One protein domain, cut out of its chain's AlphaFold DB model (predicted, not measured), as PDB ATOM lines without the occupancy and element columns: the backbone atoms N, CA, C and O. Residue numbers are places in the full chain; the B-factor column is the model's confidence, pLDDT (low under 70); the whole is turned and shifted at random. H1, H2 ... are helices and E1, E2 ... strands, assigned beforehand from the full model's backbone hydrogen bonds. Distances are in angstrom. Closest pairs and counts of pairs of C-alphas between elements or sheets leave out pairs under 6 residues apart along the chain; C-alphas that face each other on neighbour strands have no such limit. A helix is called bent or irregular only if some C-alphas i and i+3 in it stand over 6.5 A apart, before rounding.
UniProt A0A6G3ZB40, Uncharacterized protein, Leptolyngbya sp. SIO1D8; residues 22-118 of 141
ATOM      1  N   PHE A  22     -50.948 -30.359  36.020       89.81
ATOM      2  CA  PHE A  22     -51.931 -29.438  35.454       89.81
ATOM      3  C   PHE A  22     -53.312 -30.096  35.435       89.81
ATOM      4  O   PHE A  22     -54.286 -29.504  35.892       89.81
ATOM      5  N   SER A  23     -53.377 -31.354  34.993       91.19
ATOM      6  CA  SER A  23     -54.613 -32.131  34.923       91.19
ATOM      7  C   SER A  23     -55.333 -32.218  36.270       91.19
ATOM      8  O   SER A  23     -56.536 -31.968  36.335       91.19
ATOM      9  N   GLN A  24     -54.584 -32.480  37.348       92.25
ATOM     10  CA  GLN A  24     -55.081 -32.527  38.727       92.25
ATOM     11  C   GLN A  24     -55.794 -31.253  39.159       92.25
ATOM     12  O   GLN A  24     -56.800 -31.310  39.858       92.25
ATOM     13  N   ARG A  25     -55.268 -30.097  38.749       91.62
ATOM     14  CA  ARG A  25     -55.807 -28.791  39.138       91.62
ATOM     15  C   ARG A  25     -56.994 -28.381  38.283       91.62
ATOM     16  O   ARG A  25     -57.919 -27.765  38.791       91.62
ATOM     17  N   VAL A  26     -56.933 -28.674  36.988       91.25
ATOM     18  CA  VAL A  26     -57.850 -28.080  36.012       91.25
ATOM     19  C   VAL A  26     -59.079 -28.938  35.776       91.25
ATOM     20  O   VAL A  26     -60.175 -28.394  35.677       91.25
ATOM     21  N   PHE A  27     -58.924 -30.260  35.676       90.38
ATOM     22  CA  PHE A  27     -60.026 -31.102  35.210       90.38
ATOM     23  C   PHE A  27     -60.213 -32.427  35.949       90.38
ATOM     24  O   PHE A  27     -61.284 -33.006  35.823       90.38
ATOM     25  N   TRP A  28     -59.263 -32.898  36.764       93.25
ATOM     26  CA  TRP A  28     -59.481 -34.097  37.592       93.25
ATOM     27  C   TRP A  28     -60.683 -34.005  38.553       93.25
ATOM     28  O   TRP A  28     -61.347 -35.024  38.730       93.25
ATOM     29  N   PRO A  29     -61.063 -32.829  39.101       93.56
ATOM     30  CA  PRO A  29     -62.289 -32.713  39.898       93.56
ATOM     31  C   PRO A  29     -63.582 -33.043  39.134       93.56
ATOM     32  O   PRO A  29     -64.577 -33.379  39.759       93.56
ATOM     33  N   ARG A  30     -63.577 -32.948  37.796       91.94
ATOM     34  CA  ARG A  30     -64.714 -33.287  36.916       91.94
ATOM     35  C   ARG A  30     -64.438 -34.521  36.048       91.94
ATOM     36  O   ARG A  30     -65.223 -34.829  35.162       91.94
ATOM     37  N   LEU A  31     -63.292 -35.175  36.238       92.81
ATOM     38  CA  LEU A  31     -62.875 -36.308  35.425       92.81
ATOM     39  C   LEU A  31     -63.533 -37.576  35.949       92.81
ATOM     40  O   LEU A  31     -63.426 -37.884  37.130       92.81
ATOM     41  N   GLU A  32     -64.157 -38.332  35.058       93.94
ATOM     42  CA  GLU A  32     -64.837 -39.572  35.436       93.94
ATOM     43  C   GLU A  32     -63.953 -40.799  35.239       93.94
ATOM     44  O   GLU A  32     -64.017 -41.746  36.013       93.94
ATOM     45  N   THR A  33     -63.125 -40.813  34.191       94.62
ATOM     46  CA  THR A  33     -62.344 -41.998  33.818       94.62
ATOM     47  C   THR A  33     -60.933 -41.628  33.383       94.62
ATOM     48  O   THR A  33     -60.728 -40.737  32.561       94.62
ATOM     49  N   ILE A  34     -59.948 -42.369  33.892       95.19
ATOM     50  CA  ILE A  34     -58.569 -42.367  33.403       95.19
ATOM     51  C   ILE A  34     -58.287 -43.717  32.756       95.19
ATOM     52  O   ILE A  34     -58.311 -44.750  33.422       95.19
ATOM     53  N   VAL A  35     -57.943 -43.699  31.469       95.12
ATOM     54  CA  VAL A  35     -57.380 -44.863  30.776       95.12
ATOM     55  C   VAL A  35     -55.861 -44.734  30.776       95.12
ATOM     56  O   VAL A  35     -55.293 -43.855  30.129       95.12
ATOM     57  N   TRP A  36     -55.192 -45.604  31.523       94.75
ATOM     58  CA  TRP A  36     -53.745 -45.612  31.680       94.75
ATOM     59  C   TRP A  36     -53.120 -46.819  30.976       94.75
ATOM     60  O   TRP A  36     -53.406 -47.971  31.290       94.75
ATOM     61  N   LEU A  37     -52.211 -46.538  30.041       94.56
ATOM     62  CA  LEU A  37     -51.384 -47.537  29.368       94.56
ATOM     63  C   LEU A  37     -50.122 -47.837  30.197       94.56
ATOM     64  O   LEU A  37     -49.118 -47.131  30.074       94.56
ATOM     65  N   ASP A  38     -50.159 -48.885  31.019       95.62
ATOM     66  CA  ASP A  38     -49.024 -49.375  31.820       95.62
ATOM     67  C   ASP A  38     -48.285 -50.519  31.110       95.62
ATOM     68  O   ASP A  38     -48.128 -51.623  31.630       95.62
ATOM     69  N   LEU A  39     -47.868 -50.267  29.869       95.56
ATOM     70  CA  LEU A  39     -47.178 -51.268  29.059       95.56
ATOM     71  C   LEU A  39     -45.761 -51.525  29.589       95.56
ATOM     72  O   LEU A  39     -45.077 -50.581  29.991       95.56
ATOM     73  N   PRO A  40     -45.257 -52.768  29.507       95.00
ATOM     74  CA  PRO A  40     -43.938 -53.097  30.017       95.00
ATOM     75  C   PRO A  40     -42.836 -52.360  29.251       95.00
ATOM     76  O   PRO A  40     -42.927 -52.123  28.042       95.00
ATOM     77  N   LEU A  41     -41.748 -52.047  29.959       94.88
ATOM     78  CA  LEU A  41     -40.647 -51.212  29.467       94.88
ATOM     79  C   LEU A  41     -40.101 -51.651  28.098       94.88
ATOM     80  O   LEU A  41     -39.865 -50.807  27.236       94.88
ATOM     81  N   TYR A  42     -39.953 -52.958  27.861       94.31
ATOM     82  CA  TYR A  42     -39.446 -53.473  26.585       94.31
ATOM     83  C   TYR A  42     -40.365 -53.125  25.399       94.31
ATOM     84  O   TYR A  42     -39.870 -52.862  24.304       94.31
ATOM     85  N   GLN A  43     -41.688 -53.053  25.604       94.44
ATOM     86  CA  GLN A  43     -42.631 -52.628  24.562       94.44
ATOM     87  C   GLN A  43     -42.499 -51.131  24.281       94.44
ATOM     88  O   GLN A  43     -42.513 -50.727  23.120       94.44
ATOM     89  N   LEU A  44     -42.338 -50.309  25.323       92.44
ATOM     90  CA  LEU A  44     -42.134 -48.865  25.174       92.44
ATOM     91  C   LEU A  44     -40.836 -48.569  24.415       92.44
ATOM     92  O   LEU A  44     -40.850 -47.830  23.429       92.44
ATOM     93  N   VAL A  45     -39.736 -49.205  24.826       93.69
ATOM     94  CA  VAL A  45     -38.425 -49.075  24.181       93.69
ATOM     95  C   VAL A  45     -38.476 -49.591  22.743       93.69
ATOM     96  O   VAL A  45     -38.100 -48.865  21.830       93.69
ATOM     97  N   GLY A  46     -39.011 -50.791  22.502       93.44
ATOM     98  CA  GLY A  46     -39.099 -51.361  21.155       93.44
ATOM     99  C   GLY A  46     -39.937 -50.512  20.192       93.44
ATOM    100  O   GLY A  46     -39.540 -50.298  19.045       93.44
ATOM    101  N   ARG A  47     -41.073 -49.968  20.655       92.75
ATOM    102  CA  ARG A  47     -41.915 -49.060  19.856       92.75
ATOM    103  C   ARG A  47     -41.210 -47.744  19.556       92.75
ATOM    104  O   ARG A  47     -41.290 -47.281  18.419       92.75
ATOM    105  N   MET A  48     -40.526 -47.168  20.547       92.06
ATOM    106  CA  MET A  48     -39.725 -45.960  20.362       92.06
ATOM    107  C   MET A  48     -38.648 -46.207  19.304       92.06
ATOM    108  O   MET A  48     -38.692 -45.577  18.255       92.06
ATOM    109  N   LEU A  49     -37.792 -47.214  19.493       92.00
ATOM    110  CA  LEU A  49     -36.688 -47.524  18.581       92.00
ATOM    111  C   LEU A  49     -37.158 -47.762  17.145       92.00
ATOM    112  O   LEU A  49     -36.601 -47.194  16.205       92.00
ATOM    113  N   ARG A  50     -38.214 -48.564  16.960       91.00
ATOM    114  CA  ARG A  50     -38.768 -48.853  15.632       91.00
ATOM    115  C   ARG A  50     -39.302 -47.593  14.952       91.00
ATOM    116  O   ARG A  50     -39.093 -47.414  13.750       91.00
ATOM    117  N   ARG A  51     -40.002 -46.734  15.699       89.44
ATOM    118  CA  ARG A  51     -40.538 -45.467  15.186       89.44
ATOM    119  C   ARG A  51     -39.408 -44.510  14.820       89.44
ATOM    120  O   ARG A  51     -39.415 -43.994  13.704       89.44
ATOM    121  N   SER A  52     -38.440 -44.328  15.712       88.81
ATOM    122  CA  SER A  52     -37.310 -43.422  15.510       88.81
ATOM    123  C   SER A  52     -36.446 -43.855  14.330       88.81
ATOM    124  O   SER A  52     -36.092 -43.035  13.487       88.81
ATOM    125  N   TRP A  53     -36.180 -45.159  14.200       89.31
ATOM    126  CA  TRP A  53     -35.455 -45.718  13.058       89.31
ATOM    127  C   TRP A  53     -36.181 -45.462  11.738       89.31
ATOM    128  O   TRP A  53     -35.577 -44.990  10.774       89.31
ATOM    129  N   LYS A  54     -37.493 -45.748  11.689       89.25
ATOM    130  CA  LYS A  54     -38.303 -45.530  10.484       89.25
ATOM    131  C   LYS A  54     -38.229 -44.069  10.050       89.25
ATOM    132  O   LYS A  54     -37.928 -43.819   8.892       89.25
ATOM    133  N   ARG A  55     -38.458 -43.142  10.981       88.31
ATOM    134  CA  ARG A  55     -38.486 -41.697  10.726       88.31
ATOM    135  C   ARG A  55     -37.160 -41.135  10.269       88.31
ATOM    136  O   ARG A  55     -37.131 -40.326   9.348       88.31
ATOM    137  N   TRP A  56     -36.081 -41.593  10.894       88.00
ATOM    138  CA  TRP A  56     -34.735 -41.236  10.485       88.00
ATOM    139  C   TRP A  56     -34.444 -41.731   9.066       88.00
ATOM    140  O   TRP A  56     -34.020 -40.951   8.221       88.00
ATOM    141  N   ARG A  57     -34.772 -42.994   8.757       90.56
ATOM    142  CA  ARG A  57     -34.573 -43.559   7.415       90.56
ATOM    143  C   ARG A  57     -35.407 -42.845   6.348       90.56
ATOM    144  O   ARG A  57     -34.925 -42.628   5.242       90.56
ATOM    145  N   THR A  58     -36.657 -42.500   6.656       90.06
ATOM    146  CA  THR A  58     -37.567 -41.836   5.711       90.06
ATOM    147  C   THR A  58     -37.421 -40.318   5.684       90.06
ATOM    148  O   THR A  58     -38.144 -39.687   4.922       90.06
ATOM    149  N   HIS A  59     -36.535 -39.734   6.500       87.19
ATOM    150  CA  HIS A  59     -36.420 -38.283   6.686       87.19
ATOM    151  C   HIS A  59     -37.795 -37.623   6.891       87.19
ATOM    152  O   HIS A  59     -38.152 -36.651   6.231       87.19
ATOM    153  N   GLU A  60     -38.602 -38.189   7.794       86.69
ATOM    154  CA  GLU A  60     -39.950 -37.681   8.077       86.69
ATOM    155  C   GLU A  60     -39.855 -36.289   8.724       86.69
ATOM    156  O   GLU A  60     -39.268 -36.143   9.801       86.69
ATOM    157  N   LEU A  61     -40.435 -35.269   8.076       89.00
ATOM    158  CA  LEU A  61     -40.588 -33.942   8.670       89.00
ATOM    159  C   LEU A  61     -41.631 -34.022   9.785       89.00
ATOM    160  O   LEU A  61     -42.792 -34.342   9.533       89.00
ATOM    161  N   LEU A  62     -41.227 -33.724  11.018       85.06
ATOM    162  CA  LEU A  62     -42.116 -33.835  12.169       85.06
ATOM    163  C   LEU A  62     -42.984 -32.587  12.348       85.06
ATOM    164  O   LEU A  62     -44.199 -32.692  12.508       85.06
ATOM    165  N   TRP A  63     -42.359 -31.409  12.347       83.06
ATOM    166  CA  TRP A  63     -43.023 -30.104  12.424       83.06
ATOM    167  C   TRP A  63     -42.038 -28.982  12.086       83.06
ATOM    168  O   TRP A  63     -40.869 -29.037  12.475       83.06
ATOM    169  N   GLY A  64     -42.509 -27.923  11.420       88.56
ATOM    170  CA  GLY A  64     -41.669 -26.783  11.040       88.56
ATOM    171  C   GLY A  64     -40.495 -27.230  10.169       88.56
ATOM    172  O   GLY A  64     -40.704 -27.651   9.039       88.56
ATOM    173  N   THR A  65     -39.281 -27.175  10.717       85.31
ATOM    174  CA  THR A  65     -38.029 -27.639  10.086       85.31
ATOM    175  C   THR A  65     -37.406 -28.849  10.801       85.31
ATOM    176  O   THR A  65     -36.257 -29.205  10.545       85.31
ATOM    177  N   ASN A  66     -38.132 -29.481  11.729       85.50
ATOM    178  CA  ASN A  66     -37.587 -30.520  12.598       85.50
ATOM    179  C   ASN A  66     -37.633 -31.906  11.956       85.50
ATOM    180  O   ASN A  66     -38.703 -32.427  11.634       85.50
ATOM    181  N   TYR A  67     -36.458 -32.524  11.890       83.31
ATOM    182  CA  TYR A  67     -36.255 -33.918  11.513       83.31
ATOM    183  C   TYR A  67     -35.714 -34.706  12.700       83.31
ATOM    184  O   TYR A  67     -34.968 -34.190  13.537       83.31
ATOM    185  N   GLU A  68     -36.080 -35.979  12.773       81.12
ATOM    186  CA  GLU A  68     -35.682 -36.832  13.881       81.12
ATOM    187  C   GLU A  68     -34.230 -37.321  13.723       81.12
ATOM    188  O   GLU A  68     -33.887 -37.993  12.750       81.12
ATOM    189  N   LYS A  69     -33.366 -37.015  14.700       77.44
ATOM    190  CA  LYS A  69     -32.015 -37.592  14.784       77.44
ATOM    191  C   LYS A  69     -32.080 -38.890  15.590       77.44
ATOM    192  O   LYS A  69     -32.458 -38.861  16.757       77.44
ATOM    193  N   PHE A  70     -31.699 -40.013  14.982       79.56
ATOM    194  CA  PHE A  70     -31.786 -41.334  15.620       79.56
ATOM    195  C   PHE A  70     -30.734 -41.544  16.716       79.56
ATOM    196  O   PHE A  70     -31.071 -41.853  17.855       79.56
ATOM    197  N   TRP A  71     -29.456 -41.329  16.392       78.00
ATOM    198  CA  TRP A  71     -28.337 -41.640  17.288       78.00
ATOM    199  C   TRP A  71     -28.370 -40.923  18.644       78.00
ATOM    200  O   TRP A  71     -28.140 -41.603  19.642       78.00
ATOM    201  N   PRO A  72     -28.703 -39.615  18.740       78.88
ATOM    202  CA  PRO A  72     -28.790 -38.927  20.031       78.88
ATOM    203  C   PRO A  72     -29.754 -39.598  21.017       78.88
ATOM    204  O   PRO A  72     -29.456 -39.687  22.203       78.88
ATOM    205  N   GLN A  73     -30.850 -40.187  20.525       78.31
ATOM    206  CA  GLN A  73     -31.841 -40.854  21.373       78.31
ATOM    207  C   GLN A  73     -31.267 -42.067  22.118       78.31
ATOM    208  O   GLN A  73     -31.749 -42.400  23.203       78.31
ATOM    209  N   LEU A  74     -30.227 -42.700  21.564       77.38
ATOM    210  CA  LEU A  74     -29.547 -43.873  22.122       77.38
ATOM    211  C   LEU A  74     -28.365 -43.520  23.027       77.38
ATOM    212  O   LEU A  74     -27.827 -44.410  23.682       77.38
ATOM    213  N   MET A  75     -27.947 -42.250  23.063       78.06
ATOM    214  CA  MET A  75     -26.773 -41.812  23.814       78.06
ATOM    215  C   MET A  75     -27.058 -41.789  25.315       78.06
ATOM    216  O   MET A  75     -27.173 -40.729  25.916       78.06
ATOM    217  N   VAL A  76     -27.147 -42.951  25.960       75.88
ATOM    218  CA  VAL A  76     -27.460 -43.054  27.398       75.88
ATOM    219  C   VAL A  76     -26.439 -42.347  28.306       75.88
ATOM    220  O   VAL A  76     -26.735 -42.062  29.463       75.88
ATOM    221  N   TRP A  77     -25.259 -42.019  27.769       73.00
ATOM    222  CA  TRP A  77     -24.226 -41.187  28.393       73.00
ATOM    223  C   TRP A  77     -24.505 -39.671  28.314       73.00
ATOM    224  O   TRP A  77     -23.922 -38.907  29.078       73.00
ATOM    225  N   ARG A  78     -25.415 -39.222  27.438       73.12
ATOM    226  CA  ARG A  78     -25.887 -37.832  27.295       73.12
ATOM    227  C   ARG A  78     -27.370 -37.739  27.657       73.12
ATOM    228  O   ARG A  78     -28.254 -37.834  26.809       73.12
ATOM    229  N   LYS A  79     -27.632 -37.550  28.951       73.31
ATOM    230  CA  LYS A  79     -28.971 -37.613  29.567       73.31
ATOM    231  C   LYS A  79     -30.003 -36.671  28.935       73.31
ATOM    232  O   LYS A  79     -31.164 -37.047  28.821       73.31
ATOM    233  N   GLU A  80     -29.582 -35.475  28.531       72.50
ATOM    234  CA  GLU A  80     -30.455 -34.439  27.955       72.50
ATOM    235  C   GLU A  80     -30.943 -34.795  26.544       72.50
ATOM    236  O   GLU A  80     -32.050 -34.428  26.160       72.50
ATOM    237  N   ASP A  81     -30.149 -35.572  25.802       76.62
ATOM    238  CA  ASP A  81     -30.416 -35.915  24.403       76.62
ATOM    239  C   ASP A  81     -31.027 -37.319  24.236       76.62
ATOM    240  O   ASP A  81     -31.612 -37.641  23.197       76.62
ATOM    241  N   SER A  82     -30.899 -38.177  25.257       85.00
ATOM    242  CA  SER A  82     -31.300 -39.579  25.174       85.00
ATOM    243  C   SER A  82     -32.717 -39.824  25.669       85.00
ATOM    244  O   SER A  82     -32.986 -40.041  26.854       85.00
ATOM    245  N   LEU A  83     -33.631 -39.914  24.704       85.06
ATOM    246  CA  LEU A  83     -34.991 -40.386  24.943       85.06
ATOM    247  C   LEU A  83     -35.009 -41.800  25.544       85.06
ATOM    248  O   LEU A  83     -35.848 -42.084  26.396       85.06
ATOM    249  N   LEU A  84     -34.081 -42.681  25.147       88.81
ATOM    250  CA  LEU A  84     -33.966 -44.019  25.731       88.81
ATOM    251  C   LEU A  84     -33.657 -43.945  27.229       88.81
ATOM    252  O   LEU A  84     -34.351 -44.571  28.031       88.81
ATOM    253  N   TRP A  85     -32.652 -43.150  27.604       90.62
ATOM    254  CA  TRP A  85     -32.294 -42.925  29.001       90.62
ATOM    255  C   TRP A  85     -33.471 -42.351  29.792       90.62
ATOM    256  O   TRP A  85     -33.781 -42.833  30.883       90.62
ATOM    257  N   TRP A  86     -34.187 -41.378  29.224       90.12
ATOM    258  CA  TRP A  86     -35.370 -40.804  29.860       90.12
ATOM    259  C   TRP A  86     -36.483 -41.841  30.059       90.12
ATOM    260  O   TRP A  86     -37.035 -41.931  31.153       90.12
ATOM    261  N   ILE A  87     -36.794 -42.668  29.053       91.06
ATOM    262  CA  ILE A  87     -37.822 -43.717  29.173       91.06
ATOM    263  C   ILE A  87     -37.469 -44.668  30.317       91.06
ATOM    264  O   ILE A  87     -38.309 -44.918  31.178       91.06
ATOM    265  N   VAL A  88     -36.231 -45.165  30.355       92.69
ATOM    266  CA  VAL A  88     -35.784 -46.130  31.370       92.69
ATOM    267  C   VAL A  88     -35.820 -45.518  32.771       92.69
ATOM    268  O   VAL A  88     -36.339 -46.136  33.699       92.69
ATOM    269  N   THR A  89     -35.321 -44.291  32.931       92.44
ATOM    270  CA  THR A  89     -35.245 -43.637  34.247       92.44
ATOM    271  C   THR A  89     -36.593 -43.144  34.757       92.44
ATOM    272  O   THR A  89     -36.830 -43.164  35.963       92.44
ATOM    273  N   GLN A  90     -37.499 -42.727  33.871       92.31
ATOM    274  CA  GLN A  90     -38.823 -42.238  34.255       92.31
ATOM    275  C   GLN A  90     -39.877 -43.342  34.369       92.31
ATOM    276  O   GLN A  90     -40.940 -43.085  34.933       92.31
ATOM    277  N   TYR A  91     -39.603 -44.558  33.884       94.12
ATOM    278  CA  TYR A  91     -40.569 -45.658  33.876       94.12
ATOM    279  C   TYR A  91     -41.114 -45.977  35.275       94.12
ATOM    280  O   TYR A  91     -42.313 -45.830  35.520       94.12
ATOM    281  N   GLN A  92     -40.241 -46.353  36.215       95.50
ATOM    282  CA  GLN A  92     -40.671 -46.718  37.570       95.50
ATOM    283  C   GLN A  92     -41.276 -45.535  38.343       95.50
ATOM    284  O   GLN A  92     -42.382 -45.695  38.862       95.50
ATOM    285  N   PRO A  93     -40.658 -44.334  38.377       94.88
ATOM    286  CA  PRO A  93     -41.239 -43.195  39.085       94.88
ATOM    287  C   PRO A  93     -42.630 -42.804  38.574       94.88
ATOM    288  O   PRO A  93     -43.520 -42.506  39.368       94.88
ATOM    289  N   LYS A  94     -42.854 -42.811  37.252       92.94
ATOM    290  CA  LYS A  94     -44.170 -42.480  36.686       92.94
ATOM    291  C   LYS A  94     -45.213 -43.541  37.005       92.94
ATOM    292  O   LYS A  94     -46.337 -43.190  37.352       92.94
ATOM    293  N   ARG A  95     -44.831 -44.816  36.930       94.81
ATOM    294  CA  ARG A  95     -45.702 -45.939  37.284       94.81
ATOM    295  C   ARG A  95     -46.119 -45.886  38.751       94.81
ATOM    296  O   ARG A  95     -47.304 -45.979  39.042       94.81
ATOM    297  N   GLN A  96     -45.174 -45.659  39.662       95.75
ATOM    298  CA  GLN A  96     -45.456 -45.508  41.094       95.75
ATOM    299  C   GLN A  96     -46.405 -44.340  41.377       95.75
ATOM    300  O   GLN A  96     -47.346 -44.497  42.146       95.75
ATOM    301  N   LYS A  97     -46.216 -43.193  40.710       94.31
ATOM    302  CA  LYS A  97     -47.135 -42.051  40.834       94.31
ATOM    303  C   LYS A  97     -48.556 -42.397  40.391       94.31
ATOM    304  O   LYS A  97     -49.495 -42.055  41.098       94.31
ATOM    305  N   MET A  98     -48.727 -43.077  39.254       93.69
ATOM    306  CA  MET A  98     -50.067 -43.476  38.792       93.69
ATOM    307  C   MET A  98     -50.740 -44.459  39.747       93.69
ATOM    308  O   MET A  98     -51.924 -44.304  40.028       93.69
ATOM    309  N   LEU A  99     -49.983 -45.418  40.286       95.44
ATOM    310  CA  LEU A  99     -50.487 -46.333  41.312       95.44
ATOM    311  C   LEU A  99     -50.919 -45.583  42.574       95.44
ATOM    312  O   LEU A  99     -51.984 -45.871  43.106       95.44
ATOM    313  N   ALA A 100     -50.140 -44.592  43.014       95.75
ATOM    314  CA  ALA A 100     -50.500 -43.769  44.163       95.75
ATOM    315  C   ALA A 100     -51.816 -43.010  43.930       95.75
ATOM    316  O   ALA A 100     -52.676 -43.034  44.804       95.75
ATOM    317  N   TYR A 101     -52.018 -42.414  42.747       94.62
ATOM    318  CA  TYR A 101     -53.276 -41.725  42.422       94.62
ATOM    319  C   TYR A 101     -54.477 -42.661  42.367       94.62
ATOM    320  O   TYR A 101     -55.563 -42.260  42.764       94.62
ATOM    321  N   GLN A 102     -54.284 -43.899  41.910       94.06
ATOM    322  CA  GLN A 102     -55.345 -44.904  41.900       94.06
ATOM    323  C   GLN A 102     -55.839 -45.247  43.316       94.06
ATOM    324  O   GLN A 102     -57.001 -45.602  43.485       94.06
ATOM    325  N   THR A 103     -54.968 -45.159  44.322       95.12
ATOM    326  CA  THR A 103     -55.292 -45.467  45.726       95.12
ATOM    327  C   THR A 103     -55.606 -44.238  46.578       95.12
ATOM    328  O   THR A 103     -55.915 -44.378  47.758       95.12
ATOM    329  N   ASP A 104     -55.482 -43.039  46.015       95.88
ATOM    330  CA  ASP A 104     -55.656 -41.784  46.736       95.88
ATOM    331  C   ASP A 104     -57.154 -41.499  46.962       95.88
ATOM    332  O   ASP A 104     -57.901 -41.367  45.985       95.88
ATOM    333  N   PRO A 105     -57.617 -41.355  48.222       95.38
ATOM    334  CA  PRO A 105     -59.009 -41.031  48.521       95.38
ATOM    335  C   PRO A 105     -59.504 -39.743  47.853       95.38
ATOM    336  O   PRO A 105     -60.699 -39.623  47.588       95.38
ATOM    337  N   GLN A 106     -58.605 -38.798  47.543       95.38
ATOM    338  CA  GLN A 106     -58.941 -37.559  46.837       95.38
ATOM    339  C   GLN A 106     -59.553 -37.818  45.450       95.38
ATOM    340  O   GLN A 106     -60.339 -37.005  44.966       95.38
ATOM    341  N   TRP A 107     -59.200 -38.936  44.811       95.50
ATOM    342  CA  TRP A 107     -59.581 -39.267  43.436       95.50
ATOM    343  C   TRP A 107     -60.487 -40.499  43.344       95.50
ATOM    344  O   TRP A 107     -60.586 -41.106  42.281       95.50
ATOM    345  N   ASN A 108     -61.171 -40.863  44.431       94.25
ATOM    346  CA  ASN A 108     -62.007 -42.066  44.490       94.25
ATOM    347  C   ASN A 108     -63.206 -42.040  43.514       94.25
ATOM    348  O   ASN A 108     -63.742 -43.087  43.163       94.25
ATOM    349  N   HIS A 109     -63.634 -40.859  43.052       95.38
ATOM    350  CA  HIS A 109     -64.670 -40.739  42.018       95.38
ATOM    351  C   HIS A 109     -64.168 -41.098  40.615       95.38
ATOM    352  O   HIS A 109     -64.978 -41.320  39.718       95.38
ATOM    353  N   ILE A 110     -62.849 -41.139  40.407       96.50
ATOM    354  CA  ILE A 110     -62.251 -41.412  39.105       96.50
ATOM    355  C   ILE A 110     -62.126 -42.920  38.910       96.50
ATOM    356  O   ILE A 110     -61.425 -43.620  39.642       96.50
ATOM    357  N   ARG A 111     -62.722 -43.430  37.835       96.31
ATOM    358  CA  ARG A 111     -62.516 -44.806  37.392       96.31
ATOM    359  C   ARG A 111     -61.156 -44.945  36.708       96.31
ATOM    360  O   ARG A 111     -60.943 -44.435  35.610       96.31
ATOM    361  N   PHE A 112     -60.244 -45.698  37.317       96.06
ATOM    362  CA  PHE A 112     -58.955 -46.037  36.710       96.06
ATOM    363  C   PHE A 112     -59.041 -47.343  35.913       96.06
ATOM    364  O   PHE A 112     -59.261 -48.416  36.473       96.06
ATOM    365  N   ILE A 113     -58.807 -47.260  34.604       96.06
ATOM    366  CA  ILE A 113     -58.673 -48.405  33.700       96.06
ATOM    367  C   ILE A 113     -57.194 -48.546  33.353       96.06
ATOM    368  O   ILE A 113     -56.639 -47.733  32.617       96.06
ATOM    369  N   ARG A 114     -56.541 -49.573  33.898       96.25
ATOM    370  CA  ARG A 114     -55.119 -49.845  33.671       96.25
ATOM    371  C   ARG A 114     -54.962 -50.971  32.657       96.25
ATOM    372  O   ARG A 114     -55.404 -52.082  32.915       96.25
ATOM    373  N   LEU A 115     -54.300 -50.674  31.542       96.94
ATOM    374  CA  LEU A 115     -54.035 -51.615  30.454       96.94
ATOM    375  C   LEU A 115     -52.538 -51.941  30.433       96.94
ATOM    376  O   LEU A 115     -51.710 -51.080  30.127       96.94
ATOM    377  N   CYS A 116     -52.190 -53.175  30.779       96.00
ATOM    378  CA  CYS A 116     -50.821 -53.642  30.984       96.00
ATOM    379  C   CYS A 116     -50.213 -54.312  29.746       96.00
ATOM    380  O   CYS A 116     -49.001 -54.525  29.681       96.00
ATOM    381  N   SER A 117     -51.021 -54.656  28.742       95.06
ATOM    382  CA  SER A 117     -50.557 -55.393  27.567       95.06
ATOM    383  C   SER A 117     -51.129 -54.853  26.260       95.06
ATOM    384  O   SER A 117     -52.167 -54.197  26.219       95.06
ATOM    385  N   SER A 118     -50.443 -55.138  25.149       93.56
ATOM    386  CA  SER A 118     -50.962 -54.798  23.817       93.56
ATOM    387  C   SER A 118     -52.284 -55.516  23.518       93.56
ATOM    388  O   SER A 118     -53.121 -54.942  22.831       93.56
TER     389      SER A 118
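Overview. This is residues 22 to 118 of the 141 residues of an uncharacterized protein of Leptolyngbya sp. SIO1D8 (UniProt A0A6G3ZB40). Two long helices, H2 and H4, meet near their first residues and run off toward opposite ends of a loose, elongated body, as a wide V. Near the last residues of H4 lies a small two-stranded sheet, E1 and E3, with the short helix H1 at that end too; at the H2 end, residues 61 to 66 stick out, and the short helix H3 touches both long helices. The printed part has 97 residues, with four named helices and three named strands in the order H1 E1 H2 E2 H3 H4 E3. The sheet's order is E1, E3, parallel, and the class is mixed, helices and strands. The radius of gyration of the C-alphas is 16.9 A, and the C-alphas span 46 by 28 by 27 A.

Along the chain. H1, residues 22 to 26, begins at C-alpha 22, (-51.931, -29.438, 35.454), and is 6.1 A long. E1, residues 33 to 37, is 13.1 A long. H2, residues 41 to 58, is 25.7 A long and ends at C-alpha 58, (-37.567, -41.836, 5.711). E2, residues 61 to 63, and H3, residues 70 to 74, are short. H4, residues 83 to 103, is 29.5 A long, with a kink of 42 degrees near residue 90; it is irregular, with C-alphas 89 and 92 at 7.1 A. E3, residues 111 to 115, is 12.9 A long and ends at C-alpha 115, (-54.035, -51.615, 30.454).

Arrangement. E1 and E3 are parallel neighbours, 16 degrees between their directions; N 34 and O 111 are 2.9 A apart and N 113 and O 34 are 2.8 A apart, within hydrogen-bond range. Residues 95 to 103 of H4 have 10 pairs of C-alphas within 10 A with E3 and 4 with E1. H4, with residues 84 to 91 alone, touches residues 41 to 45 of H2, at a steep tilt of 42 degrees, opposite ways; the closest C-alphas, of Val 45 and Leu 84, are 6.9 A apart. H3 touches H4, the closest C-alphas being those of Gln 73 and Leu 83, 4.8 A. H2 and H3 only just touch, with 3 pairs of C-alphas within 8 A, the closest those of Ser 52 and Phe 70, 5.9 A. H1 touches no helix. E2 pairs with no named strand; its residues 61 to 63 pair with 66 to 67, antiparallel. Every O i to N i+4 pair is within hydrogen-bond range in H1 and H2, but 15 of 17 in H4 and 0 of 1 in H3, where 2 of 2 O i to N i+3 pairs are.

Size, cuts and confidence. The two C-alphas farthest apart, of Arg 57 and Pro 105, are 47.9 A apart. The printed part has no cut and no long link. The mean pLDDT of the printed part is 90.1, and no printed residue is under 70.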